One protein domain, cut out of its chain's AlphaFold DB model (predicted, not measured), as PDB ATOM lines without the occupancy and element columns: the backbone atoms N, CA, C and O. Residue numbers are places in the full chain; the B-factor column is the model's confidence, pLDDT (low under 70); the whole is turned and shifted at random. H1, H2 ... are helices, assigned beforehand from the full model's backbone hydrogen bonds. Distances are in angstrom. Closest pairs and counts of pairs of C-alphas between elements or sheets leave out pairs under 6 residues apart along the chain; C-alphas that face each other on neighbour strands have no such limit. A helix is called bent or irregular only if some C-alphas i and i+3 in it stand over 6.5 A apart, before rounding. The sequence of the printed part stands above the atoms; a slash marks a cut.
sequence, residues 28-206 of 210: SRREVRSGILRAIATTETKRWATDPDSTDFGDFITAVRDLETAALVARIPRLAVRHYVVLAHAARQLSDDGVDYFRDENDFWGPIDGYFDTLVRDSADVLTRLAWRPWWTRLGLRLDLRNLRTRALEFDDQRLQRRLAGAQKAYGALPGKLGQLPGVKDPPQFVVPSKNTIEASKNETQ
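What this domain is: This is residues 28 to 206 of the 210 residues of an uncharacterized protein of Mycolicibacterium alvei (UniProt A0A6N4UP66). The longest helix, H3, stands in the middle of an up-and-down bundle of five helices, H1 to H5, with H2, H1, H4 and H5 curving round it and H6 packing slantwise on its remaining side. Residues 188 to 206, a thin tail ending in H8, stick out far from this body. The printed part has 179 residues with eight named helices, H1 to H8 in chain order, and no named strand; the class is all helix. The whole is loose, with a radius of gyration of the C-alphas of 19.5 A, and spans 65 by 48 by 32 A, the tail adding to its length.

Where its parts are: H3, residues 78 to 101, is 34.8 A long and begins at C-alpha 78 (222.789, 291.464, 131.718). H2 is residues 56 to 73, 25.9 A, and H1 residues 28 to 46, 26.6 A, starting at C-alpha 28 (215.261, 298.738, 113.711). H4, residues 114 to 132, measures 26.5 A. H5, residues 134 to 153, measures 27.1 A; it has a kink of 52 degrees near residue 141 and is irregular, with C-alphas 139 and 142 7.5 A apart. H6 is residues 158 to 171, 20.0 A, and H7 residues 177 to 180, 5.1 A. H8, residues 195 to 206, 17.9 A, ends at C-alpha 206 (211.516, 313.702, 175.187).

How they stand to each other: H3 is the hub, touching four helices. H6 touches it at a steep tilt of 47 degrees, opposite ways; the closest C-alphas, of Ala 90 and Arg 163, are 5.0 A apart. H3 touches H4 with residues 80 to 91 alone, closest at the C-alphas of Tyr 84 and Ser 123, 5.3 A. H2 and H3 form a helical hairpin at a shallow tilt of 11 degrees, with the C-alphas of Glu 68 and Val 81 closest at 6.9 A. H3 and H5 only just touch, with 3 pairs of C-alphas within 8 A, the closest those of Ala 80 and Leu 145, 7.3 A. Farther out, H1 touches H2, closest at the C-alphas of Ala 39 and Leu 67, 4.9 A. H1 also touches H4, closest at the C-alphas of Arg 33 and Ala 131, 5.8 A. H4 and H5 form a hairpin, with the C-alphas of Leu 130 and Thr 137 closest at 5.6 A. H5 and H7 only just touch, with 3 pairs within 8 A, the closest the C-alphas of Arg 149 and Leu 178, 6.5 A. H8 touches no helix. Every O i to N i+4 pair is within hydrogen-bond range in H1, H2, H3, H4 and H6; in H5 13 of 16 are, in H8 6 of 8, and H7 is too short for one.

The domain as a whole: Without residues 188 to 206, which stand free, the body spans 48 by 34 by 30 A. The C-alphas farthest apart are those of Asp 107 and Gln 206, 68.9 A. The printed part has no cut; the links H3 to H4 and H7 to H8 are long. Mean pLDDT of the printed part is 80.6, with residues 50 to 55, 98 to 112, 178 to 179 and 181 to 206 under 70.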
ATOM      1  N   SER A  28     215.002 298.674 112.268       75.62
ATOM      2  CA  SER A  28     215.261 298.738 113.711       75.62
ATOM      3  C   SER A  28     216.270 297.682 114.192       75.62
ATOM      4  O   SER A  28     217.140 297.974 115.002       75.62
ATOM      5  N   ARG A  29     216.251 296.450 113.655       80.19
ATOM      6  CA  ARG A  29     217.203 295.403 114.087       80.19
ATOM      7  C   ARG A  29     218.638 295.688 113.655       80.19
ATOM      8  O   ARG A  29     219.565 295.330 114.376       80.19
ATOM      9  N   ARG A  30     218.829 296.276 112.470       84.94
ATOM     10  CA  ARG A  30     220.164 296.630 111.964       84.94
ATOM     11  C   ARG A  30     220.735 297.804 112.749       84.94
ATOM     12  O   ARG A  30     221.890 297.729 113.138       84.94
ATOM     13  N   GLU A  31     219.905 298.798 113.049       87.81
ATOM     14  CA  GLU A  31     220.269 299.965 113.863       87.81
ATOM     15  C   GLU A  31     220.618 299.573 115.303       87.81
ATOM     16  O   GLU A  31     221.638 299.998 115.835       87.81
ATOM     17  N   VAL A  32     219.836 298.683 115.920       88.75
ATOM     18  CA  VAL A  32     220.140 298.161 117.261       88.75
ATOM     19  C   VAL A  32     221.457 297.379 117.264       88.75
ATOM     20  O   VAL A  32     222.263 297.535 118.179       88.75
ATOM     21  N   ARG A  33     221.713 296.569 116.226       91.81
ATOM     22  CA  ARG A  33     222.983 295.840 116.071       91.81
ATOM     23  C   ARG A  33     224.166 296.778 115.862       91.81
ATOM     24  O   ARG A  33     225.188 296.595 116.509       91.81
ATOM     25  N   SER A  34     224.049 297.767 114.981       92.75
ATOM     26  CA  SER A  34     225.130 298.732 114.770       92.75
ATOM     27  C   SER A  34     225.371 299.571 116.021       92.75
ATOM     28  O   SER A  34     226.523 299.839 116.340       92.75
ATOM     29  N   GLY A  35     224.315 299.919 116.762       93.75
ATOM     30  CA  GLY A  35     224.405 300.622 118.039       93.75
ATOM     31  C   GLY A  35     225.229 299.856 119.070       93.75
ATOM     32  O   GLY A  35     226.190 300.403 119.602       93.75
ATOM     33  N   ILE A  36     224.922 298.573 119.298       95.31
ATOM     34  CA  ILE A  36     225.700 297.769 120.250       95.31
ATOM     35  C   ILE A  36     227.135 297.522 119.779       95.31
ATOM     36  O   ILE A  36     228.052 297.643 120.580       95.31
ATOM     37  N   LEU A  37     227.358 297.217 118.497       95.50
ATOM     38  CA  LEU A  37     228.713 296.985 117.981       95.50
ATOM     39  C   LEU A  37     229.571 298.247 118.068       95.50
ATOM     40  O   LEU A  37     230.742 298.166 118.424       95.50
ATOM     41  N   ARG A  38     228.978 299.414 117.792       96.12
ATOM     42  CA  ARG A  38     229.643 300.703 117.973       96.12
ATOM     43  C   ARG A  38     229.963 300.950 119.441       96.12
ATOM     44  O   ARG A  38     231.076 301.361 119.727       96.12
ATOM     45  N   ALA A  39     229.031 300.676 120.352       96.00
ATOM     46  CA  ALA A  39     229.280 300.842 121.779       96.00
ATOM     47  C   ALA A  39     230.412 299.925 122.271       96.00
ATOM     48  O   ALA A  39     231.317 300.411 122.935       96.00
ATOM     49  N   ILE A  40     230.428 298.648 121.860       95.94
ATOM     50  CA  ILE A  40     231.532 297.716 122.151       95.94
ATOM     51  C   ILE A  40     232.854 298.280 121.623       95.94
ATOM     52  O   ILE A  40     233.817 298.360 122.374       95.94
ATOM     53  N   ALA A  41     232.898 298.710 120.358       94.38
ATOM     54  CA  ALA A  41     234.108 299.269 119.760       94.38
ATOM     55  C   ALA A  41     234.597 300.522 120.503       94.38
ATOM     56  O   ALA A  41     235.785 300.642 120.773       94.38
ATOM     57  N   THR A  42     233.694 301.429 120.888       93.88
ATOM     58  CA  THR A  42     234.048 302.616 121.676       93.88
ATOM     59  C   THR A  42     234.607 302.232 123.047       93.88
ATOM     60  O   THR A  42     235.632 302.779 123.446       93.88
ATOM     61  N   THR A  43     233.980 301.288 123.762       95.06
ATOM     62  CA  THR A  43     234.481 300.807 125.060       95.06
ATOM     63  C   THR A  43     235.849 300.137 124.920       95.06
ATOM     64  O   THR A  43     236.731 300.390 125.731       95.06
ATOM     65  N   GLU A  44     236.049 299.335 123.872       92.88
ATOM     66  CA  GLU A  44     237.330 298.696 123.555       92.88
ATOM     67  C   GLU A  44     238.429 299.711 123.242       92.88
ATOM     68  O   GLU A  44     239.548 299.543 123.706       92.88
ATOM     69  N   THR A  45     238.136 300.778 122.500       90.56
ATOM     70  CA  THR A  45     239.121 301.837 122.249       90.56
ATOM     71  C   THR A  45     239.450 302.592 123.535       90.56
ATOM     72  O   THR A  45     240.615 302.836 123.825       90.56
ATOM     73  N   LYS A  46     238.432 302.925 124.337       90.38
ATOM     74  CA  LYS A  46     238.582 303.716 125.567       90.38
ATOM     75  C   LYS A  46     239.136 302.938 126.760       90.38
ATOM     76  O   LYS A  46     239.428 303.546 127.782       90.38
ATOM     77  N   ARG A  47     239.272 301.609 126.674       87.19
ATOM     78  CA  ARG A  47     239.880 300.809 127.754       87.19
ATOM     79  C   ARG A  47     241.406 300.872 127.775       87.19
ATOM     80  O   ARG A  47     242.001 300.371 128.722       87.19
ATOM     81  N   TRP A  48     242.033 301.420 126.742       84.56
ATOM     82  CA  TRP A  48     243.478 301.576 126.687       84.56
ATOM     83  C   TRP A  48     243.873 302.950 127.224       84.56
ATOM     84  O   TRP A  48     243.371 303.964 126.747       84.56
ATOM     85  N   ALA A  49     244.782 302.985 128.200       73.12
ATOM     86  CA  ALA A  49     245.425 304.224 128.616       73.12
ATOM     87  C   ALA A  49     246.326 304.694 127.475       73.12
ATOM     88  O   ALA A  49     247.318 304.037 127.166       73.12
ATOM     89  N   THR A  50     245.938 305.785 126.819       66.44
ATOM     90  CA  THR A  50     246.706 306.330 125.690       66.44
ATOM     91  C   THR A  50     247.567 307.521 126.104       66.44
ATOM     92  O   THR A  50     248.592 307.765 125.483       66.44
ATOM     93  N   ASP A  51     247.157 308.268 127.133       64.31
ATOM     94  CA  ASP A  51     247.777 309.546 127.485       64.31
ATOM     95  C   ASP A  51     247.874 309.724 129.019       64.31
ATOM     96  O   ASP A  51     246.830 309.688 129.687       64.31
ATOM     97  N   PRO A  52     249.089 309.919 129.578       59.41
ATOM     98  CA  PRO A  52     249.337 310.086 131.014       59.41
ATOM     99  C   PRO A  52     248.691 311.328 131.649       59.41
ATOM    100  O   PRO A  52     248.491 311.333 132.862       59.41
ATOM    101  N   ASP A  53     248.350 312.368 130.879       57.16
ATOM    102  CA  ASP A  53     247.825 313.634 131.426       57.16
ATOM    103  C   ASP A  53     246.307 313.821 131.178       57.16
ATOM    104  O   ASP A  53     245.731 314.876 131.466       57.16
ATOM    105  N   SER A  54     245.618 312.796 130.668       55.41
ATOM    106  CA  SER A  54     244.229 312.901 130.203       55.41
ATOM    107  C   SER A  54     243.171 312.440 131.228       55.41
ATOM    108  O   SER A  54     243.331 311.458 131.950       55.41
ATOM    109  N   THR A  55     242.006 313.109 131.250       59.00
ATOM    110  CA  THR A  55     240.767 312.730 131.981       59.00
ATOM    111  C   THR A  55     240.083 311.459 131.432       59.00
ATOM    112  O   THR A  55     238.859 311.313 131.454       59.00
ATOM    113  N   ASP A  56     240.863 310.514 130.923       74.12
ATOM    114  CA  ASP A  56     240.435 309.442 130.021       74.12
ATOM    115  C   ASP A  56     239.697 308.292 130.731       74.12
ATOM    116  O   ASP A  56     238.904 307.565 130.129       74.12
ATOM    117  N   PHE A  57     239.816 308.193 132.058       84.56
ATOM    118  CA  PHE A  57     238.987 307.265 132.830       84.56
ATOM    119  C   PHE A  57     237.497 307.657 132.813       84.56
ATOM    120  O   PHE A  57     236.624 306.790 132.748       84.56
ATOM    121  N   GLY A  58     237.176 308.958 132.824       87.38
ATOM    122  CA  GLY A  58     235.791 309.439 132.740       87.38
ATOM    123  C   GLY A  58     235.124 309.078 131.408       87.38
ATOM    124  O   GLY A  58     233.958 308.665 131.379       87.38
ATOM    125  N   ASP A  59     235.889 309.148 130.319       89.44
ATOM    126  CA  ASP A  59     235.456 308.735 128.985       89.44
ATOM    127  C   ASP A  59     235.189 307.231 128.920       89.44
ATOM    128  O   ASP A  59     234.178 306.807 128.353       89.44
ATOM    129  N   PHE A  60     236.042 306.417 129.549       91.62
ATOM    130  CA  PHE A  60     235.814 304.978 129.660       91.62
ATOM    131  C   PHE A  60     234.515 304.662 130.414       91.62
ATOM    132  O   PHE A  60     233.692 303.884 129.930       91.62
ATOM    133  N   ILE A  61     234.276 305.302 131.565       93.38
ATOM    134  CA  ILE A  61     233.032 305.114 132.333       93.38
ATOM    135  C   ILE A  61     231.804 305.524 131.512       93.38
ATOM    136  O   ILE A  61     230.772 304.847 131.560       93.38
ATOM    137  N   THR A  62     231.907 306.602 130.736       93.31
ATOM    138  CA  THR A  62     230.841 307.042 129.826       93.31
ATOM    139  C   THR A  62     230.589 305.998 128.735       93.31
ATOM    140  O   THR A  62     229.451 305.566 128.557       93.31
ATOM    141  N   ALA A  63     231.646 305.480 128.102       93.75
ATOM    142  CA  ALA A  63     231.541 304.417 127.103       93.75
ATOM    143  C   ALA A  63     230.926 303.123 127.673       93.75
ATOM    144  O   ALA A  63     230.159 302.451 126.985       93.75
ATOM    145  N   VAL A  64     231.218 302.773 128.931       95.62
ATOM    146  CA  VAL A  64     230.592 301.631 129.621       95.62
ATOM    147  C   VAL A  64     229.088 301.854 129.809       95.62
ATOM    148  O   VAL A  64     228.301 300.948 129.536       95.62
ATOM    149  N   ARG A  65     228.658 303.051 130.226       95.69
ATOM    150  CA  ARG A  65     227.226 303.378 130.387       95.69
ATOM    151  C   ARG A  65     226.477 303.340 129.054       95.69
ATOM    152  O   ARG A  65     225.356 302.821 128.988       95.69
ATOM    153  N   ASP A  66     227.103 303.833 127.991       94.31
ATOM    154  CA  ASP A  66     226.554 303.768 126.633       94.31
ATOM    155  C   ASP A  66     226.411 302.316 126.163       94.31
ATOM    156  O   ASP A  66     225.379 301.938 125.600       94.31
ATOM    157  N   LEU A  67     227.402 301.471 126.459       96.69
ATOM    158  CA  LEU A  67     227.348 300.037 126.189       96.69
ATOM    159  C   LEU A  67     226.222 299.339 126.954       96.69
ATOM    160  O   LEU A  67     225.471 298.568 126.356       96.69
ATOM    161  N   GLU A  68     226.075 299.597 128.253       95.75
ATOM    162  CA  GLU A  68     224.999 299.019 129.066       95.75
ATOM    163  C   GLU A  68     223.618 299.425 128.536       95.75
ATOM    164  O   GLU A  68     222.716 298.585 128.426       95.75
ATOM    165  N   THR A  69     223.472 300.687 128.129       95.19
ATOM    166  CA  THR A  69     222.248 301.219 127.519       95.19
ATOM    167  C   THR A  69     221.962 300.542 126.178       95.19
ATOM    168  O   THR A  69     220.864 300.020 125.962       95.19
ATOM    169  N   ALA A  70     222.956 300.462 125.290       93.62
ATOM    170  CA  ALA A  70     222.826 299.784 124.004       93.62
ATOM    171  C   ALA A  70     222.498 298.291 124.178       93.62
ATOM    172  O   ALA A  70     221.664 297.741 123.453       93.62
ATOM    173  N   ALA A  71     223.094 297.632 125.174       94.56
ATOM    174  CA  ALA A  71     222.853 296.229 125.480       94.56
ATOM    175  C   ALA A  71     221.436 295.987 126.017       94.56
ATOM    176  O   ALA A  71     220.810 294.982 125.662       94.56
ATOM    177  N   LEU A  72     220.905 296.917 126.818       93.81
ATOM    178  CA  LEU A  72     219.517 296.895 127.278       93.81
ATOM    179  C   LEU A  72     218.549 296.989 126.091       93.81
ATOM    180  O   LEU A  72     217.653 296.150 125.968       93.81
ATOM    181  N   VAL A  73     218.769 297.948 125.184       90.75
ATOM    182  CA  VAL A  73     217.965 298.115 123.958       90.75
ATOM    183  C   VAL A  73     218.051 296.866 123.070       90.75
ATOM    184  O   VAL A  73     217.035 296.386 122.560       90.75
ATOM    185  N   ALA A  74     219.242 296.278 122.945       89.81
ATOM    186  CA  ALA A  74     219.486 295.046 122.195       89.81
ATOM    187  C   ALA A  74     218.998 293.765 122.901       89.81
ATOM    188  O   ALA A  74     219.087 292.676 122.326       89.81
ATOM    189  N   ARG A  75     218.457 293.868 124.126       92.38
ATOM    190  CA  ARG A  75     218.014 292.733 124.957       92.38
ATOM    191  C   ARG A  75     219.112 291.676 125.153       92.38
ATOM    192  O   ARG A  75     218.843 290.463 125.171       92.38
ATOM    193  N   ILE A  76     220.354 292.130 125.288       93.38
ATOM    194  CA  ILE A  76     221.492 291.277 125.620       93.38
ATOM    195  C   ILE A  76     221.384 290.874 127.100       93.38
ATOM    196  O   ILE A  76     221.046 291.705 127.945       93.38
ATOM    197  N   PRO A  77     221.631 289.597 127.453       94.38
ATOM    198  CA  PRO A  77     221.623 289.158 128.842       94.38
ATOM    199  C   PRO A  77     222.570 289.993 129.716       94.38
ATOM    200  O   PRO A  77     223.776 290.008 129.480       94.38
ATOM    201  N   ARG A  78     222.030 290.619 130.772       93.12
ATOM    202  CA  ARG A  78     222.789 291.464 131.718       93.12
ATOM    203  C   ARG A  78     224.035 290.777 132.278       93.12
ATOM    204  O   ARG A  78     225.046 291.428 132.484       93.12
ATOM    205  N   LEU A  79     223.967 289.460 132.489       92.31
ATOM    206  CA  LEU A  79     225.103 288.672 132.969       92.31
ATOM    207  C   LEU A  79     226.301 288.734 132.009       92.31
ATOM    208  O   LEU A  79     227.424 288.885 132.467       92.31
ATOM    209  N   ALA A  80     226.063 288.653 130.696       94.69
ATOM    210  CA  ALA A  80     227.124 288.719 129.693       94.69
ATOM    211  C   ALA A  80     227.769 290.110 129.655       94.69
ATOM    212  O   ALA A  80     228.990 290.224 129.608       94.69
ATOM    213  N   VAL A  81     226.939 291.157 129.736       96.44
ATOM    214  CA  VAL A  81     227.398 292.553 129.786       96.44
ATOM    215  C   VAL A  81     228.247 292.785 131.031       96.44
ATOM    216  O   VAL A  81     229.364 293.268 130.916       96.44
ATOM    217  N   ARG A  82     227.769 292.360 132.208       95.31
ATOM    218  CA  ARG A  82     228.514 292.482 133.468       95.31
ATOM    219  C   ARG A  82     229.864 291.771 133.403       95.31
ATOM    220  O   ARG A  82     230.857 292.330 133.849       95.31
ATOM    221  N   HIS A  83     229.904 290.556 132.851       94.31
ATOM    222  CA  HIS A  83     231.152 289.814 132.645       94.31
ATOM    223  C   HIS A  83     232.166 290.619 131.844       94.31
ATOM    224  O   HIS A  83     233.297 290.778 132.290       94.31
ATOM    225  N   TYR A  84     231.736 291.160 130.707       96.94
ATOM    226  CA  TYR A  84     232.586 291.993 129.872       96.94
ATOM    227  C   TYR A  84     233.038 293.265 130.597       96.94
ATOM    228  O   TYR A  84     234.232 293.528 130.659       96.94
ATOM    229  N   VAL A  85     232.113 294.016 131.203       96.44
ATOM    230  CA  VAL A  85     232.415 295.292 131.868       96.44
ATOM    231  C   VAL A  85     233.399 295.111 133.025       96.44
ATOM    232  O   VAL A  85     234.336 295.891 133.148       96.44
ATOM    233  N   VAL A  86     233.246 294.061 133.839       95.19
ATOM    234  CA  VAL A  86     234.192 293.758 134.926       95.19
ATOM    235  C   VAL A  86     235.599 293.500 134.380       95.19
ATOM    236  O   VAL A  86     236.570 294.026 134.923       95.19
ATOM    237  N   LEU A  87     235.717 292.709 133.309       94.88
ATOM    238  CA  LEU A  87     237.006 292.402 132.685       94.88
ATOM    239  C   LEU A  87     237.621 293.643 132.022       94.88
ATOM    240  O   LEU A  87     238.792 293.935 132.247       94.88
ATOM    241  N   ALA A  88     236.826 294.406 131.271       94.94
ATOM    242  CA  ALA A  88     237.258 295.628 130.599       94.94
ATOM    243  C   ALA A  88     237.692 296.713 131.595       94.94
ATOM    244  O   ALA A  88     238.693 297.387 131.373       94.94
ATOM    245  N   HIS A  89     236.991 296.856 132.721       94.38
ATOM    246  CA  HIS A  89     237.363 297.809 133.764       94.38
ATOM    247  C   HIS A  89     238.655 297.403 134.476       94.38
ATOM    248  O   HIS A  89     239.508 298.248 134.729       94.38
ATOM    249  N   ALA A  90     238.834 296.112 134.779       92.44
ATOM    250  CA  ALA A  90     240.103 295.626 135.313       92.44
ATOM    251  C   ALA A  90     241.255 295.856 134.318       92.44
ATOM    252  O   ALA A  90     242.332 296.276 134.730       92.44
ATOM    253  N   ALA A  91     241.011 295.656 133.017       91.44
ATOM    254  CA  ALA A  91     241.975 295.932 131.954       91.44
ATOM    255  C   ALA A  91     242.347 297.421 131.867       91.44
ATOM    256  O   ALA A  91     243.535 297.725 131.833       91.44
ATOM    257  N   ARG A  92     241.366 298.339 131.919       90.25
ATOM    258  CA  ARG A  92     241.612 299.795 131.969       90.25
ATOM    259  C   ARG A  92     242.527 300.159 133.134       90.25
ATOM    260  O   ARG A  92     243.532 300.824 132.935       90.25
ATOM    261  N   GLN A  93     242.218 299.660 134.331       88.44
ATOM    262  CA  GLN A  93     243.018 299.956 135.523       88.44
ATOM    263  C   GLN A  93     244.446 299.405 135.444       88.44
ATOM    264  O   GLN A  93     245.362 300.034 135.957       88.44
ATOM    265  N   LEU A  94     244.643 298.235 134.828       86.25
ATOM    266  CA  LEU A  94     245.987 297.703 134.583       86.25
ATOM    267  C   LEU A  94     246.743 298.517 133.528       86.25
ATOM    268  O   LEU A  94     247.951 298.690 133.649       86.25
ATOM    269  N   SER A  95     246.037 299.020 132.516       83.12
ATOM    270  CA  SER A  95     246.613 299.890 131.494       83.12
ATOM    271  C   SER A  95     247.061 301.230 132.084       83.12
ATOM    272  O   SER A  95     248.171 301.663 131.788       83.12
ATOM    273  N   ASP A  96     246.253 301.837 132.963       81.00
ATOM    274  CA  ASP A  96     246.610 303.073 133.683       81.00
ATOM    275  C   ASP A  96     247.879 302.890 134.527       81.00
ATOM    276  O   ASP A  96     248.821 303.667 134.398       81.00
ATOM    277  N   ASP A  97     247.952 301.805 135.310       73.75
ATOM    278  CA  ASP A  97     249.140 301.486 136.117       73.75
ATOM    279  C   ASP A  97     250.413 301.336 135.259       73.75
ATOM    280  O   ASP A  97     251.520 301.615 135.722       73.75
ATOM    281  N   GLY A  98     250.267 300.855 134.019       62.16
ATOM    282  CA  GLY A  98     251.370 300.713 133.073       62.16
ATOM    283  C   GLY A  98     251.884 302.057 132.559       62.16
ATOM    284  O   GLY A  98     253.094 302.246 132.469       62.16
ATOM    285  N   VAL A  99     250.986 302.999 132.268       57.62
ATOM    286  CA  VAL A  99     251.357 304.345 131.796       57.62
ATOM    287  C   VAL A  99     252.082 305.137 132.887       57.62
ATOM    288  O   VAL A  99     253.093 305.777 132.604       57.62
ATOM    289  N   ASP A 100     251.650 305.020 134.147       57.06
ATOM    290  CA  ASP A 100     252.324 305.671 135.280       57.06
ATOM    291  C   ASP A 100     253.759 305.158 135.499       57.06
ATOM    292  O   ASP A 100     254.630 305.903 135.951       57.06
ATOM    293  N   TYR A 101     254.026 303.884 135.183       55.72
ATOM    294  CA  TYR A 101     255.336 303.259 135.392       55.72
ATOM    295  C   TYR A 101     256.342 303.557 134.266       55.72
ATOM    296  O   TYR A 101     257.543 303.605 134.526       55.72
ATOM    297  N   PHE A 102     255.869 303.783 133.035       57.41
ATOM    298  CA  PHE A 102     256.700 303.982 131.836       57.41
ATOM    299  C   PHE A 102     256.562 305.391 131.227       57.41
ATOM    300  O   PHE A 102     256.699 305.567 130.020       57.41
ATOM    301  N   ARG A 103     256.315 306.409 132.063       55.00
ATOM    302  CA  ARG A 103     256.007 307.798 131.656       55.00
ATOM    303  C   ARG A 103     257.013 308.442 130.678       55.00
ATOM    304  O   ARG A 103     256.621 309.337 129.939       55.00
ATOM    305  N   ASP A 104     258.272 307.994 130.652       57.84
ATOM    306  CA  ASP A 104     259.333 308.553 129.792       57.84
ATOM    307  C   ASP A 104     259.471 307.857 128.417       57.84
ATOM    308  O   ASP A 104     260.213 308.333 127.553       57.84
ATOM    309  N   GLU A 105     258.761 306.750 128.172       56.31
ATOM    310  CA  GLU A 105     258.751 306.051 126.879       56.31
ATOM    311  C   GLU A 105     257.523 306.474 126.057       56.31
ATOM    312  O   GLU A 105     256.449 305.887 126.151       56.31
ATOM    313  N   ASN A 106     257.707 307.502 125.220       50.34
ATOM    314  CA  ASN A 106     256.684 308.213 124.427       50.34
ATOM    315  C   ASN A 106     255.786 307.373 123.480       50.34
ATOM    316  O   ASN A 106     254.968 307.956 122.776       50.34
ATOM    317  N   ASP A 107     255.905 306.044 123.443       49.34
ATOM    318  CA  ASP A 107     255.145 305.165 122.536       49.34
ATOM    319  C   ASP A 107     254.532 303.926 123.223       49.34
ATOM    320  O   ASP A 107     253.951 303.065 122.553       49.34
ATOM    321  N   PHE A 108     254.627 303.802 124.554       48.66
ATOM    322  CA  PHE A 108     254.131 302.616 125.256       48.66
ATOM    323  C   PHE A 108     252.709 302.798 125.799       48.66
ATOM    324  O   PHE A 108     252.466 303.357 126.864       48.66
ATOM    325  N   TRP A 109     251.751 302.225 125.074       53.19
ATOM    326  CA  TRP A 109     250.439 301.875 125.609       53.19
ATOM    327  C   TRP A 109     250.665 300.906 126.777       53.19
ATOM    328  O   TRP A 109     251.247 299.839 126.569       53.19
ATOM    329  N   GLY A 110     250.266 301.286 127.997       53.09
ATOM    330  CA  GLY A 110     250.584 300.536 129.219       53.09
ATOM    331  C   GLY A 110     250.338 299.028 129.042       53.09
ATOM    332  O   GLY A 110     249.221 298.653 128.666       53.09
ATOM    333  N   PRO A 111     251.352 298.159 129.245       56.75
ATOM    334  CA  PRO A 111     251.284 296.769 128.813       56.75
ATOM    335  C   PRO A 111     250.272 295.997 129.658       56.75
ATOM    336  O   PRO A 111     250.549 295.562 130.774       56.75
ATOM    337  N   ILE A 112     249.078 295.800 129.105       63.50
ATOM    338  CA  ILE A 112     248.173 294.752 129.564       63.50
ATOM    339  C   ILE A 112     248.813 293.427 129.148       63.50
ATOM    340  O   ILE A 112     249.221 293.284 127.994       63.50
ATOM    341  N   ASP A 113     248.887 292.451 130.058       73.81
ATOM    342  CA  ASP A 113     249.272 291.084 129.695       73.81
ATOM    343  C   ASP A 113     248.437 290.640 128.482       73.81
ATOM    344  O   ASP A 113     247.202 290.619 128.538       73.81
ATOM    345  N   GLY A 114     249.102 290.307 127.371       78.00
ATOM    346  CA  GLY A 114     248.443 289.937 126.120       78.00
ATOM    347  C   GLY A 114     247.463 288.772 126.291       78.00
ATOM    348  O   GLY A 114     246.461 288.687 125.571       78.00
ATOM    349  N   TYR A 115     247.684 287.906 127.287       81.31
ATOM    350  CA  TYR A 115     246.744 286.838 127.617       81.31
ATOM    351  C   TYR A 115     245.456 287.378 128.264       81.31
ATOM    352  O   TYR A 115     244.358 286.926 127.919       81.31
ATOM    353  N   PHE A 116     245.550 288.386 129.139       87.38
ATOM    354  CA  PHE A 116     244.376 289.046 129.721       87.38
ATOM    355  C   PHE A 116     243.646 289.916 128.694       87.38
ATOM    356  O   PHE A 116     242.416 289.903 128.644       87.38
ATOM    357  N   ASP A 117     244.375 290.599 127.808       90.50
ATOM    358  CA  ASP A 117     243.766 291.330 126.693       90.50
ATOM    359  C   ASP A 117     242.940 290.402 125.789       90.50
ATOM    360  O   ASP A 117     241.789 290.697 125.456       90.50
ATOM    361  N   THR A 118     243.486 289.225 125.466       92.62
ATOM    362  CA  THR A 118     242.765 288.189 124.714       92.62
ATOM    363  C   THR A 118     241.483 287.771 125.436       92.62
ATOM    364  O   THR A 118     240.435 287.643 124.807       92.62
ATOM    365  N   LEU A 119     241.525 287.621 126.762       93.69
ATOM    366  CA  LEU A 119     240.345 287.281 127.556       93.69
ATOM    367  C   LEU A 119     239.252 288.365 127.488       93.69
ATOM    368  O   LEU A 119     238.066 288.035 127.385       93.69
ATOM    369  N   VAL A 120     239.629 289.647 127.535       95.19
ATOM    370  CA  VAL A 120     238.674 290.761 127.392       95.19
ATOM    371  C   VAL A 120     238.046 290.754 125.999       95.19
ATOM    372  O   VAL A 120     236.817 290.819 125.884       95.19
ATOM    373  N   ARG A 121     238.859 290.574 124.949       95.19
ATOM    374  CA  ARG A 121     238.386 290.467 123.558       95.19
ATOM    375  C   ARG A 121     237.450 289.275 123.356       95.19
ATOM    376  O   ARG A 121     236.406 289.430 122.728       95.19
ATOM    377  N   ASP A 122     237.753 288.119 123.943       96.00
ATOM    378  CA  ASP A 122     236.880 286.940 123.889       96.00
ATOM    379  C   ASP A 122     235.525 287.215 124.564       96.00
ATOM    380  O   ASP A 122     234.472 286.778 124.090       96.00
ATOM    381  N   SER A 123     235.513 287.989 125.654       95.81
ATOM    382  CA  SER A 123     234.265 288.432 126.280       95.81
ATOM    383  C   SER A 123     233.491 289.430 125.407       95.81
ATOM    384  O   SER A 123     232.257 289.375 125.381       95.81
ATOM    385  N   ALA A 124     234.174 290.318 124.680       96.44
ATOM    386  CA  ALA A 124     233.551 291.210 123.698       96.44
ATOM    387  C   ALA A 124     232.963 290.424 122.510       96.44
ATOM    388  O   ALA A 124     231.875 290.750 122.019       96.44
ATOM    389  N   ASP A 125     233.629 289.346 122.081       96.69
ATOM    390  CA  ASP A 125     233.117 288.447 121.044       96.69
ATOM    391  C   ASP A 125     231.803 287.791 121.484       96.69
ATOM    392  O   ASP A 125     230.838 287.771 120.722       96.69
ATOM    393  N   VAL A 126     231.676 287.358 122.745       96.12
ATOM    394  CA  VAL A 126     230.399 286.833 123.268       96.12
ATOM    395  C   VAL A 126     229.260 287.852 123.103       96.12
ATOM    396  O   VAL A 126     228.165 287.480 122.665       96.12
ATOM    397  N   LEU A 127     229.500 289.137 123.395       96.19
ATOM    398  CA  LEU A 127     228.509 290.203 123.181       96.19
ATOM    399  C   LEU A 127     228.191 290.402 121.692       96.19
ATOM    400  O   LEU A 127     227.021 290.500 121.310       96.19
ATOM    401  N   THR A 128     229.216 290.380 120.844       95.69
ATOM    402  CA  THR A 128     229.093 290.484 119.384       95.69
ATOM    403  C   THR A 128     228.256 289.334 118.814       95.69
ATOM    404  O   THR A 128     227.297 289.553 118.064       95.69
ATOM    405  N   ARG A 129     228.522 288.093 119.235       95.19
ATOM    406  CA  ARG A 129     227.739 286.905 118.862       95.19
ATOM    407  C   ARG A 129     226.299 286.984 119.363       95.19
ATOM    408  O   ARG A 129     225.392 286.528 118.662       95.19
ATOM    409  N   LEU A 130     226.055 287.556 120.544       92.94
ATOM    410  CA  LEU A 130     224.698 287.790 121.062       92.94
ATOM    411  C   LEU A 130     223.932 288.824 120.226       92.94
ATOM    412  O   LEU A 130     222.738 288.632 119.990       92.94
ATOM    413  N   ALA A 131     224.603 289.864 119.723       91.75
ATOM    414  CA  ALA A 131     223.996 290.857 118.836       91.75
ATOM    415  C   ALA A 131     223.575 290.251 117.479       91.75
ATOM    416  O   ALA A 131     222.492 290.545 116.950       91.75
ATOM    417  N   TRP A 132     224.398 289.362 116.915       90.50
ATOM    418  CA  TRP A 132     224.129 288.735 115.616       90.50
ATOM    419  C   TRP A 132     223.179 287.536 115.690       90.50
ATOM    420  O   TRP A 132     222.246 287.441 114.884       90.50
ATOM    421  N   ARG A 133     223.391 286.622 116.643       90.06
ATOM    422  CA  ARG A 133     222.701 285.322 116.746       90.06
ATOM    423  C   ARG A 133     222.178 285.082 118.172       90.06
ATOM    424  O   ARG A 133     222.625 284.152 118.841       90.06
ATOM    425  N   PRO A 134     221.196 285.868 118.652       87.00
ATOM    426  CA  PRO A 134     220.806 285.878 120.063       87.00
ATOM    427  C   PRO A 134     220.345 284.512 120.581       87.00
ATOM    428  O   PRO A 134     220.675 284.148 121.702       87.00
ATOM    429  N   TRP A 135     219.607 283.739 119.783       85.88
ATOM    430  CA  TRP A 135     219.071 282.442 120.210       85.88
ATOM    431  C   TRP A 135     220.156 281.373 120.343       85.88
ATOM    432  O   TRP A 135     220.258 280.741 121.389       85.88
ATOM    433  N   TRP A 136     221.007 281.229 119.325       87.25
ATOM    434  CA  TRP A 136     222.094 280.249 119.320       87.25
ATOM    435  C   TRP A 136     223.122 280.537 120.408       87.25
ATOM    436  O   TRP A 136     223.494 279.648 121.170       87.25
ATOM    437  N   THR A 137     223.515 281.801 120.549       84.50
ATOM    438  CA  THR A 137     224.518 282.190 121.542       84.50
ATOM    439  C   THR A 137     223.980 282.061 122.969       84.50
ATOM    440  O   THR A 137     224.725 281.711 123.876       84.50
ATOM    441  N   ARG A 138     222.670 282.251 123.199       88.75
ATOM    442  CA  ARG A 138     222.060 282.041 124.527       88.75
ATOM    443  C   ARG A 138     222.155 280.595 125.016       88.75
ATOM    444  O   ARG A 138     222.282 280.402 126.222       88.75
ATOM    445  N   LEU A 139     222.121 279.607 124.118       89.94
ATOM    446  CA  LEU A 139     222.248 278.191 124.486       89.94
ATOM    447  C   LEU A 139     223.647 277.877 125.039       89.94
ATOM    448  O   LEU A 139     223.768 277.177 126.042       89.94
ATOM    449  N   GLY A 140     224.692 278.448 124.430       89.31
ATOM    450  CA  GLY A 140     226.088 278.282 124.855       89.31
ATOM    451  C   GLY A 140     226.550 279.258 125.942       89.31
ATOM    452  O   GLY A 140     227.574 279.023 126.575       89.31
ATOM    453  N   LEU A 141     225.784 280.318 126.219       90.38
ATOM    454  CA  LEU A 141     226.242 281.455 127.022       90.38
ATOM    455  C   LEU A 141     226.798 281.060 128.393       90.38
ATOM    456  O   LEU A 141     227.816 281.583 128.832       90.38
ATOM    457  N   ARG A 142     226.142 280.135 129.100       89.88
ATOM    458  CA  ARG A 142     226.615 279.713 130.428       89.88
ATOM    459  C   ARG A 142     227.977 279.024 130.364       89.88
ATOM    460  O   ARG A 142     228.762 279.197 131.294       89.88
ATOM    461  N   LEU A 143     228.230 278.255 129.303       90.25
ATOM    462  CA  LEU A 143     229.499 277.570 129.073       90.25
ATOM    463  C   LEU A 143     230.577 278.571 128.671       90.25
ATOM    464  O   LEU A 143     231.621 278.590 129.313       90.25
ATOM    465  N   ASP A 144     230.279 279.465 127.726       91.44
ATOM    466  CA  ASP A 144     231.188 280.541 127.309       91.44
ATOM    467  C   ASP A 144     231.635 281.375 128.518       91.44
ATOM    468  O   ASP A 144     232.824 281.491 128.809       91.44
ATOM    469  N   LEU A 145     230.679 281.860 129.318       91.50
ATOM    470  CA  LEU A 145     230.980 282.633 130.523       91.50
ATOM    471  C   LEU A 145     231.694 281.804 131.596       91.50
ATOM    472  O   LEU A 145     232.390 282.366 132.440       91.50
ATOM    473  N   ARG A 146     231.494 280.480 131.652       89.62
ATOM    474  CA  ARG A 146     232.242 279.608 132.575       89.62
ATOM    475  C   ARG A 146     233.692 279.475 132.123       89.62
ATOM    476  O   ARG A 146     234.567 279.625 132.961       89.62
ATOM    477  N   ASN A 147     233.928 279.265 130.833       92.00
ATOM    478  CA  ASN A 147     235.267 279.149 130.266       92.00
ATOM    479  C   ASN A 147     236.057 280.449 130.448       92.00
ATOM    480  O   ASN A 147     237.192 280.399 130.911       92.00
ATOM    481  N   LEU A 148     235.429 281.606 130.203       91.38
ATOM    482  CA  LEU A 148     236.039 282.913 130.473       91.38
ATOM    483  C   LEU A 148     236.416 283.074 131.952       91.38
ATOM    484  O   LEU A 148     237.510 283.526 132.266       91.38
ATOM    485  N   ARG A 149     235.546 282.653 132.881       90.25
ATOM    486  CA  ARG A 149     235.854 282.690 134.322       90.25
ATOM    487  C   ARG A 149     236.986 281.753 134.708       90.25
ATOM    488  O   ARG A 149     237.791 282.127 135.547       90.25
ATOM    489  N   THR A 150     237.018 280.546 134.152       87.38
ATOM    490  CA  THR A 150     238.093 279.590 134.423       87.38
ATOM    491  C   THR A 150     239.427 280.153 133.955       87.38
ATOM    492  O   THR A 150     240.348 280.208 134.756       87.38
ATOM    493  N   ARG A 151     239.491 280.689 132.731       88.38
ATOM    494  CA  ARG A 151     240.697 281.349 132.217       88.38
ATOM    495  C   ARG A 151     241.096 282.564 133.049       88.38
ATOM    496  O   ARG A 151     242.265 282.730 133.344       88.38
ATOM    497  N   ALA A 152     240.135 283.364 133.518       87.31
ATOM    498  CA  ALA A 152     240.407 284.480 134.431       87.31
ATOM    499  C   ALA A 152     241.032 284.042 135.772       87.31
ATOM    500  O   ALA A 152     241.733 284.828 136.399       87.31
ATOM    501  N   LEU A 153     240.764 282.813 136.229       84.69
ATOM    502  CA  LEU A 153     241.327 282.257 137.465       84.69
ATOM    503  C   LEU A 153     242.706 281.620 137.267       84.69
ATOM    504  O   LEU A 153     243.378 281.358 138.258       84.69
ATOM    505  N   GLU A 154     243.115 281.346 136.027       87.38
ATOM    506  CA  GLU A 154     244.454 280.821 135.718       87.38
ATOM    507  C   GLU A 154     245.543 281.882 135.921       87.38
ATOM    508  O   GLU A 154     246.718 281.542 136.033       87.38
ATOM    509  N   PHE A 155     245.164 283.160 136.008       82.88
ATOM    510  CA  PHE A 155     246.097 284.238 136.298       82.88
ATOM    511  C   PHE A 155     246.435 284.291 137.795       82.88
ATOM    512  O   PHE A 155     245.607 284.674 138.630       82.88
ATOM    513  N   ASP A 156     247.686 283.973 138.120       78.19
ATOM    514  CA  ASP A 156     248.233 284.061 139.484       78.19
ATOM    515  C   ASP A 156     248.806 285.455 139.821       78.19
ATOM    516  O   ASP A 156     249.472 285.660 140.832       78.19
ATOM    517  N   ASP A 157     248.549 286.457 138.974       83.25
ATOM    518  CA  ASP A 157     248.985 287.825 139.239       83.25
ATOM    519  C   ASP A 157     248.091 288.493 140.298       83.25
ATOM    520  O   ASP A 157     246.914 288.811 140.079       83.25
ATOM    521  N   GLN A 158     248.686 288.766 141.459       84.38
ATOM    522  CA  GLN A 158     248.034 289.446 142.571       84.38
ATOM    523  C   GLN A 158     247.527 290.851 142.192       84.38
ATOM    524  O   GLN A 158     246.517 291.301 142.743       84.38
ATOM    525  N   ARG A 159     248.196 291.560 141.269       83.69
ATOM    526  CA  ARG A 159     247.755 292.882 140.793       83.69
ATOM    527  C   ARG A 159     246.444 292.755 140.031       83.69
ATOM    528  O   ARG A 159     245.462 293.404 140.400       83.69
ATOM    529  N   LEU A 160     246.396 291.856 139.048       86.00
ATOM    530  CA  LEU A 160     245.186 291.565 138.284       86.00
ATOM    531  C   LEU A 160     244.032 291.119 139.193       86.00
ATOM    532  O   LEU A 160     242.922 291.636 139.066       86.00
ATOM    533  N   GLN A 161     244.278 290.232 140.162       87.56
ATOM    534  CA  GLN A 161     243.239 289.789 141.101       87.56
ATOM    535  C   GLN A 161     242.656 290.948 141.926       87.56
ATOM    536  O   GLN A 161     241.439 291.016 142.109       87.56
ATOM    537  N   ARG A 162     243.489 291.897 142.384       87.25
ATOM    538  CA  ARG A 162     243.019 293.102 143.094       87.25
ATOM    539  C   ARG A 162     242.174 294.002 142.194       87.25
ATOM    540  O   ARG A 162     241.129 294.479 142.637       87.25
ATOM    541  N   ARG A 163     242.589 294.218 140.939       89.38
ATOM    542  CA  ARG A 163     241.829 295.026 139.964       89.38
ATOM    543  C   ARG A 163     240.499 294.369 139.602       89.38
ATOM    544  O   ARG A 163     239.465 295.031 139.621       89.38
ATOM    545  N   LEU A 164     240.490 293.053 139.394       89.12
ATOM    546  CA  LEU A 164     239.266 292.272 139.205       89.12
ATOM    547  C   LEU A 164     238.332 292.378 140.410       89.12
ATOM    548  O   LEU A 164     237.135 292.589 140.228       89.12
ATOM    549  N   ALA A 165     238.856 292.277 141.634       87.94
ATOM    550  CA  ALA A 165     238.050 292.432 142.838       87.94
ATOM    551  C   ALA A 165     237.440 293.841 142.944       87.94
ATOM    552  O   ALA A 165     236.251 293.986 143.237       87.94
ATOM    553  N   GLY A 166     238.226 294.878 142.636       87.38
ATOM    554  CA  GLY A 166     237.755 296.264 142.572       87.38
ATOM    555  C   GLY A 166     236.663 296.472 141.519       87.38
ATOM    556  O   GLY A 166     235.615 297.042 141.820       87.38
ATOM    557  N   ALA A 167     236.858 295.946 140.309       89.88
ATOM    558  CA  ALA A 167     235.874 296.010 139.232       89.88
ATOM    559  C   ALA A 167     234.573 295.273 139.597       89.88
ATOM    560  O   ALA A 167     233.476 295.779 139.363       89.88
ATOM    561  N   GLN A 168     234.664 294.107 140.237       89.69
ATOM    562  CA  GLN A 168     233.489 293.378 140.721       89.69
ATOM    563  C   GLN A 168     232.746 294.109 141.835       89.69
ATOM    564  O   GLN A 168     231.522 294.037 141.894       89.69
ATOM    565  N   LYS A 169     233.448 294.853 142.692       86.56
ATOM    566  CA  LYS A 169     232.797 295.709 143.687       86.56
ATOM    567  C   LYS A 169     232.003 296.843 143.027       86.56
ATOM    568  O   LYS A 169     230.936 297.194 143.519       86.56
ATOM    569  N   ALA A 170     232.501 297.392 141.918       86.25
ATOM    570  CA  ALA A 170     231.839 298.473 141.189       86.25
ATOM    571  C   ALA A 170     230.631 297.998 140.357       86.25
ATOM    572  O   ALA A 170     229.580 298.634 140.389       86.25
ATOM    573  N   TYR A 171     230.754 296.873 139.644       87.12
ATOM    574  CA  TYR A 171     229.744 296.415 138.667       87.12
ATOM    575  C   TYR A 171     228.967 295.157 139.092       87.12
ATOM    576  O   TYR A 171     228.055 294.695 138.392       87.12
ATOM    577  N   GLY A 172     229.290 294.617 140.265       85.75
ATOM    578  CA  GLY A 172     228.682 293.439 140.866       85.75
ATOM    579  C   GLY A 172     229.527 292.175 140.710       85.75
ATOM    580  O   GLY A 172     230.186 291.950 139.691       85.75
ATOM    581  N   ALA A 173     229.447 291.307 141.721       85.44
ATOM    582  CA  ALA A 173     230.187 290.054 141.756       85.44
ATOM    583  C   ALA A 173     229.817 289.127 140.584       85.44
ATOM    584  O   ALA A 173     228.643 288.956 140.222       85.44
ATOM    585  N   LEU A 174     230.841 288.504 139.997       85.81
ATOM    586  CA  LEU A 174     230.668 287.479 138.972       85.81
ATOM    587  C   LEU A 174     230.406 286.117 139.634       85.81
ATOM    588  O   LEU A 174     230.983 285.808 140.666       85.81
ATOM    589  N   PRO A 175     229.563 285.245 139.065       80.69
ATOM    590  CA  PRO A 175     229.248 283.962 139.688       80.69
ATOM    591  C   PRO A 175     230.462 283.023 139.787       80.69
ATOM    592  O   PRO A 175     231.251 282.909 138.846       80.69
ATOM    593  N   GLY A 176     230.526 282.232 140.861       81.31
ATOM    594  CA  GLY A 176     231.545 281.196 141.081       81.31
ATOM    595  C   GLY A 176     232.765 281.699 141.858       81.31
ATOM    596  O   GLY A 176     232.689 282.716 142.537       81.31
ATOM    597  N   LYS A 177     233.894 280.983 141.747       75.31
ATOM    598  CA  LYS A 177     235.140 281.297 142.477       75.31
ATOM    599  C   LYS A 177     235.666 282.710 142.194       75.31
ATOM    600  O   LYS A 177     236.202 283.349 143.087       75.31
ATOM    601  N   LEU A 178     235.444 283.221 140.981       69.12
ATOM    602  CA  LEU A 178     235.857 284.572 140.594       69.12
ATOM    603  C   LEU A 178     235.114 285.668 141.384       69.12
ATOM    604  O   LEU A 178     235.695 286.715 141.626       69.12
ATOM    605  N   GLY A 179     233.874 285.419 141.821       64.69
ATOM    606  CA  GLY A 179     233.109 286.310 142.709       64.69
ATOM    607  C   GLY A 179     233.492 286.229 144.179       64.69
ATOM    608  O   GLY A 179     232.990 286.994 144.992       64.69
ATOM    609  N   GLN A 180     234.336 285.262 144.532       74.81
ATOM    610  CA  GLN A 180     234.797 285.020 145.898       74.81
ATOM    611  C   GLN A 180     236.229 285.522 146.098       74.81
ATOM    612  O   GLN A 180     236.846 285.208 147.114       74.81
ATOM    613  N   LEU A 181     236.768 286.285 145.136       68.94
ATOM    614  CA  LEU A 181     238.101 286.857 145.260       68.94
ATOM    615  C   LEU A 181     238.185 287.735 146.526       68.94
ATOM    616  O   LEU A 181     237.240 288.468 146.850       68.94
ATOM    617  N   PRO A 182     239.303 287.669 147.272       59.78
ATOM    618  CA  PRO A 182     239.489 288.481 148.466       59.78
ATOM    619  C   PRO A 182     239.384 289.970 148.107       59.78
ATOM    620  O   PRO A 182     240.078 290.457 147.222       59.78
ATOM    621  N   GLY A 183     238.482 290.691 148.783       59.34
ATOM    622  CA  GLY A 183     238.169 292.101 148.496       59.34
ATOM    623  C   GLY A 183     236.829 292.347 147.789       59.34
ATOM    624  O   GLY A 183     236.387 293.491 147.745       59.34
ATOM    625  N   VAL A 184     236.141 291.294 147.323       57.66
ATOM    626  CA  VAL A 184     234.821 291.383 146.654       57.66
ATOM    627  C   VAL A 184     233.642 291.467 147.638       57.66
ATOM    628  O   VAL A 184     232.514 291.658 147.204       57.66
ATOM    629  N   LYS A 185     233.869 291.358 148.963       49.69
ATOM    630  CA  LYS A 185     232.789 291.422 149.973       49.69
ATOM    631  C   LYS A 185     231.859 292.606 149.693       49.69
ATOM    632  O   LYS A 185     232.317 293.750 149.651       49.69
ATOM    633  N   ASP A 186     230.574 292.296 149.523       50.16
ATOM    634  CA  ASP A 186     229.538 293.284 149.253       50.16
ATOM    635  C   ASP A 186     229.603 294.410 150.297       50.16
ATOM    636  O   ASP A 186     229.771 294.125 151.493       50.16
ATOM    637  N   PRO A 187     229.457 295.691 149.902       49.59
ATOM    638  CA  PRO A 187     229.083 296.699 150.880       49.59
ATOM    639  C   PRO A 187     227.791 296.214 151.558       49.59
ATOM    640  O   PRO A 187     226.919 295.676 150.869       49.59
ATOM    641  N   PRO A 188     227.660 296.336 152.890       44.88
ATOM    642  CA  PRO A 188     226.459 295.885 153.581       44.88
ATOM    643  C   PRO A 188     225.235 296.532 152.920       44.88
ATOM    644  O   PRO A 188     225.065 297.746 152.969       44.88
ATOM    645  N   GLN A 189     224.403 295.713 152.262       54.62
ATOM    646  CA  GLN A 189     223.215 296.173 151.522       54.62
ATOM    647  C   GLN A 189     222.159 296.789 152.447       54.62
ATOM    648  O   GLN A 189     221.271 297.507 152.000       54.62
ATOM    649  N   PHE A 190     222.301 296.549 153.748       49.06
ATOM    650  CA  PHE A 190     221.595 297.249 154.796       49.06
ATOM    651  C   PHE A 190     222.631 297.988 155.633       49.06
ATOM    652  O   PHE A 190     223.407 297.365 156.361       49.06
ATOM    653  N   VAL A 191     222.615 299.322 155.577       49.50
ATOM    654  CA  VAL A 191     223.062 300.107 156.726       49.50
ATOM    655  C   VAL A 191     222.058 299.779 157.822       49.50
ATOM    656  O   VAL A 191     220.990 300.379 157.897       49.50
ATOM    657  N   VAL A 192     222.341 298.750 158.622       56.00
ATOM    658  CA  VAL A 192     221.637 298.567 159.888       56.00
ATOM    659  C   VAL A 192     221.957 299.839 160.669       56.00
ATOM    660  O   VAL A 192     223.143 300.076 160.923       56.00
ATOM    661  N   PRO A 193     220.971 300.706 160.971       53.16
ATOM    662  CA  PRO A 193     221.245 301.902 161.747       53.16
ATOM    663  C   PRO A 193     221.947 301.453 163.024       53.16
ATOM    664  O   PRO A 193     221.470 300.554 163.723       53.16
ATOM    665  N   SER A 194     223.132 302.011 163.275       55.91
ATOM    666  CA  SER A 194     223.868 301.688 164.491       55.91
ATOM    667  C   SER A 194     222.946 301.953 165.681       55.91
ATOM    668  O   SER A 194     222.189 302.929 165.662       55.91
ATOM    669  N   LYS A 195     222.973 301.098 166.712       55.94
ATOM    670  CA  LYS A 195     222.134 301.287 167.913       55.94
ATOM    671  C   LYS A 195     222.263 302.708 168.486       55.94
ATOM    672  O   LYS A 195     221.270 303.271 168.932       55.94
ATOM    673  N   ASN A 196     223.435 303.325 168.332       57.62
ATOM    674  CA  ASN A 196     223.731 304.689 168.767       57.62
ATOM    675  C   ASN A 196     222.866 305.753 168.055       57.62
ATOM    676  O   ASN A 196     222.524 306.768 168.652       57.62
ATOM    677  N   THR A 197     222.463 305.523 166.801       55.81
ATOM    678  CA  THR A 197     221.584 306.433 166.040       55.81
ATOM    679  C   THR A 197     220.125 306.341 166.505       55.81
ATOM    680  O   THR A 197     219.396 307.328 166.469       55.81
ATOM    681  N   ILE A 198     219.697 305.170 166.988       57.75
ATOM    682  CA  ILE A 198     218.332 304.946 167.496       57.75
ATOM    683  C   ILE A 198     218.168 305.551 168.899       57.75
ATOM    684  O   ILE A 198     217.101 306.063 169.232       57.75
ATOM    685  N   GLU A 199     219.220 305.531 169.719       58.25
ATOM    686  CA  GLU A 199     219.204 306.144 171.054       58.25
ATOM    687  C   GLU A 199     219.219 307.680 170.993       58.25
ATOM    688  O   GLU A 199     218.491 308.322 171.749       58.25
ATOM    689  N   ALA A 200     219.937 308.276 170.033       58.19
ATOM    690  CA  ALA A 200     219.915 309.726 169.811       58.19
ATOM    691  C   ALA A 200     218.512 310.241 169.421       58.19
ATOM    692  O   ALA A 200     218.032 311.221 169.984       58.19
ATOM    693  N   SER A 201     217.808 309.518 168.541       58.06
ATOM    694  CA  SER A 201     216.433 309.847 168.128       58.06
ATOM    695  C   SER A 201     215.410 309.746 169.273       58.06
ATOM    696  O   SER A 201     214.450 310.520 169.320       58.06
ATOM    697  N   LYS A 202     215.601 308.820 170.223       58.56
ATOM    698  CA  LYS A 202     214.708 308.684 171.386       58.56
ATOM    699  C   LYS A 202     214.887 309.806 172.405       58.56
ATOM    700  O   LYS A 202     213.900 310.216 173.011       58.56
ATOM    701  N   ASN A 203     216.104 310.325 172.556       56.75
ATOM    702  CA  ASN A 203     216.381 311.406 173.500       56.75
ATOM    703  C   ASN A 203     215.882 312.770 173.002       56.75
ATOM    704  O   ASN A 203     215.397 313.559 173.805       56.75
ATOM    705  N   GLU A 204     215.900 313.035 171.692       55.69
ATOM    706  CA  GLU A 204     215.360 314.294 171.144       55.69
ATOM    707  C   GLU A 204     213.830 314.389 171.252       55.69
ATOM    708  O   GLU A 204     213.282 315.479 171.400       55.69
ATOM    709  N   THR A 205     213.126 313.254 171.267       57.69
ATOM    710  CA  THR A 205     211.654 313.245 171.338       57.69
ATOM    711  C   THR A 205     211.122 313.548 172.750       57.69
ATOM    712  O   THR A 205     209.966 313.933 172.897       57.69
ATOM    713  N   GLN A 206     211.941 313.423 173.804       56.16
ATOM    714  CA  GLN A 206     211.516 313.702 175.187       56.16
ATOM    715  C   GLN A 206     211.731 315.150 175.652       56.16
ATOM    716  O   GLN A 206     211.175 315.534 176.676       56.16
TER     717      GLN A 206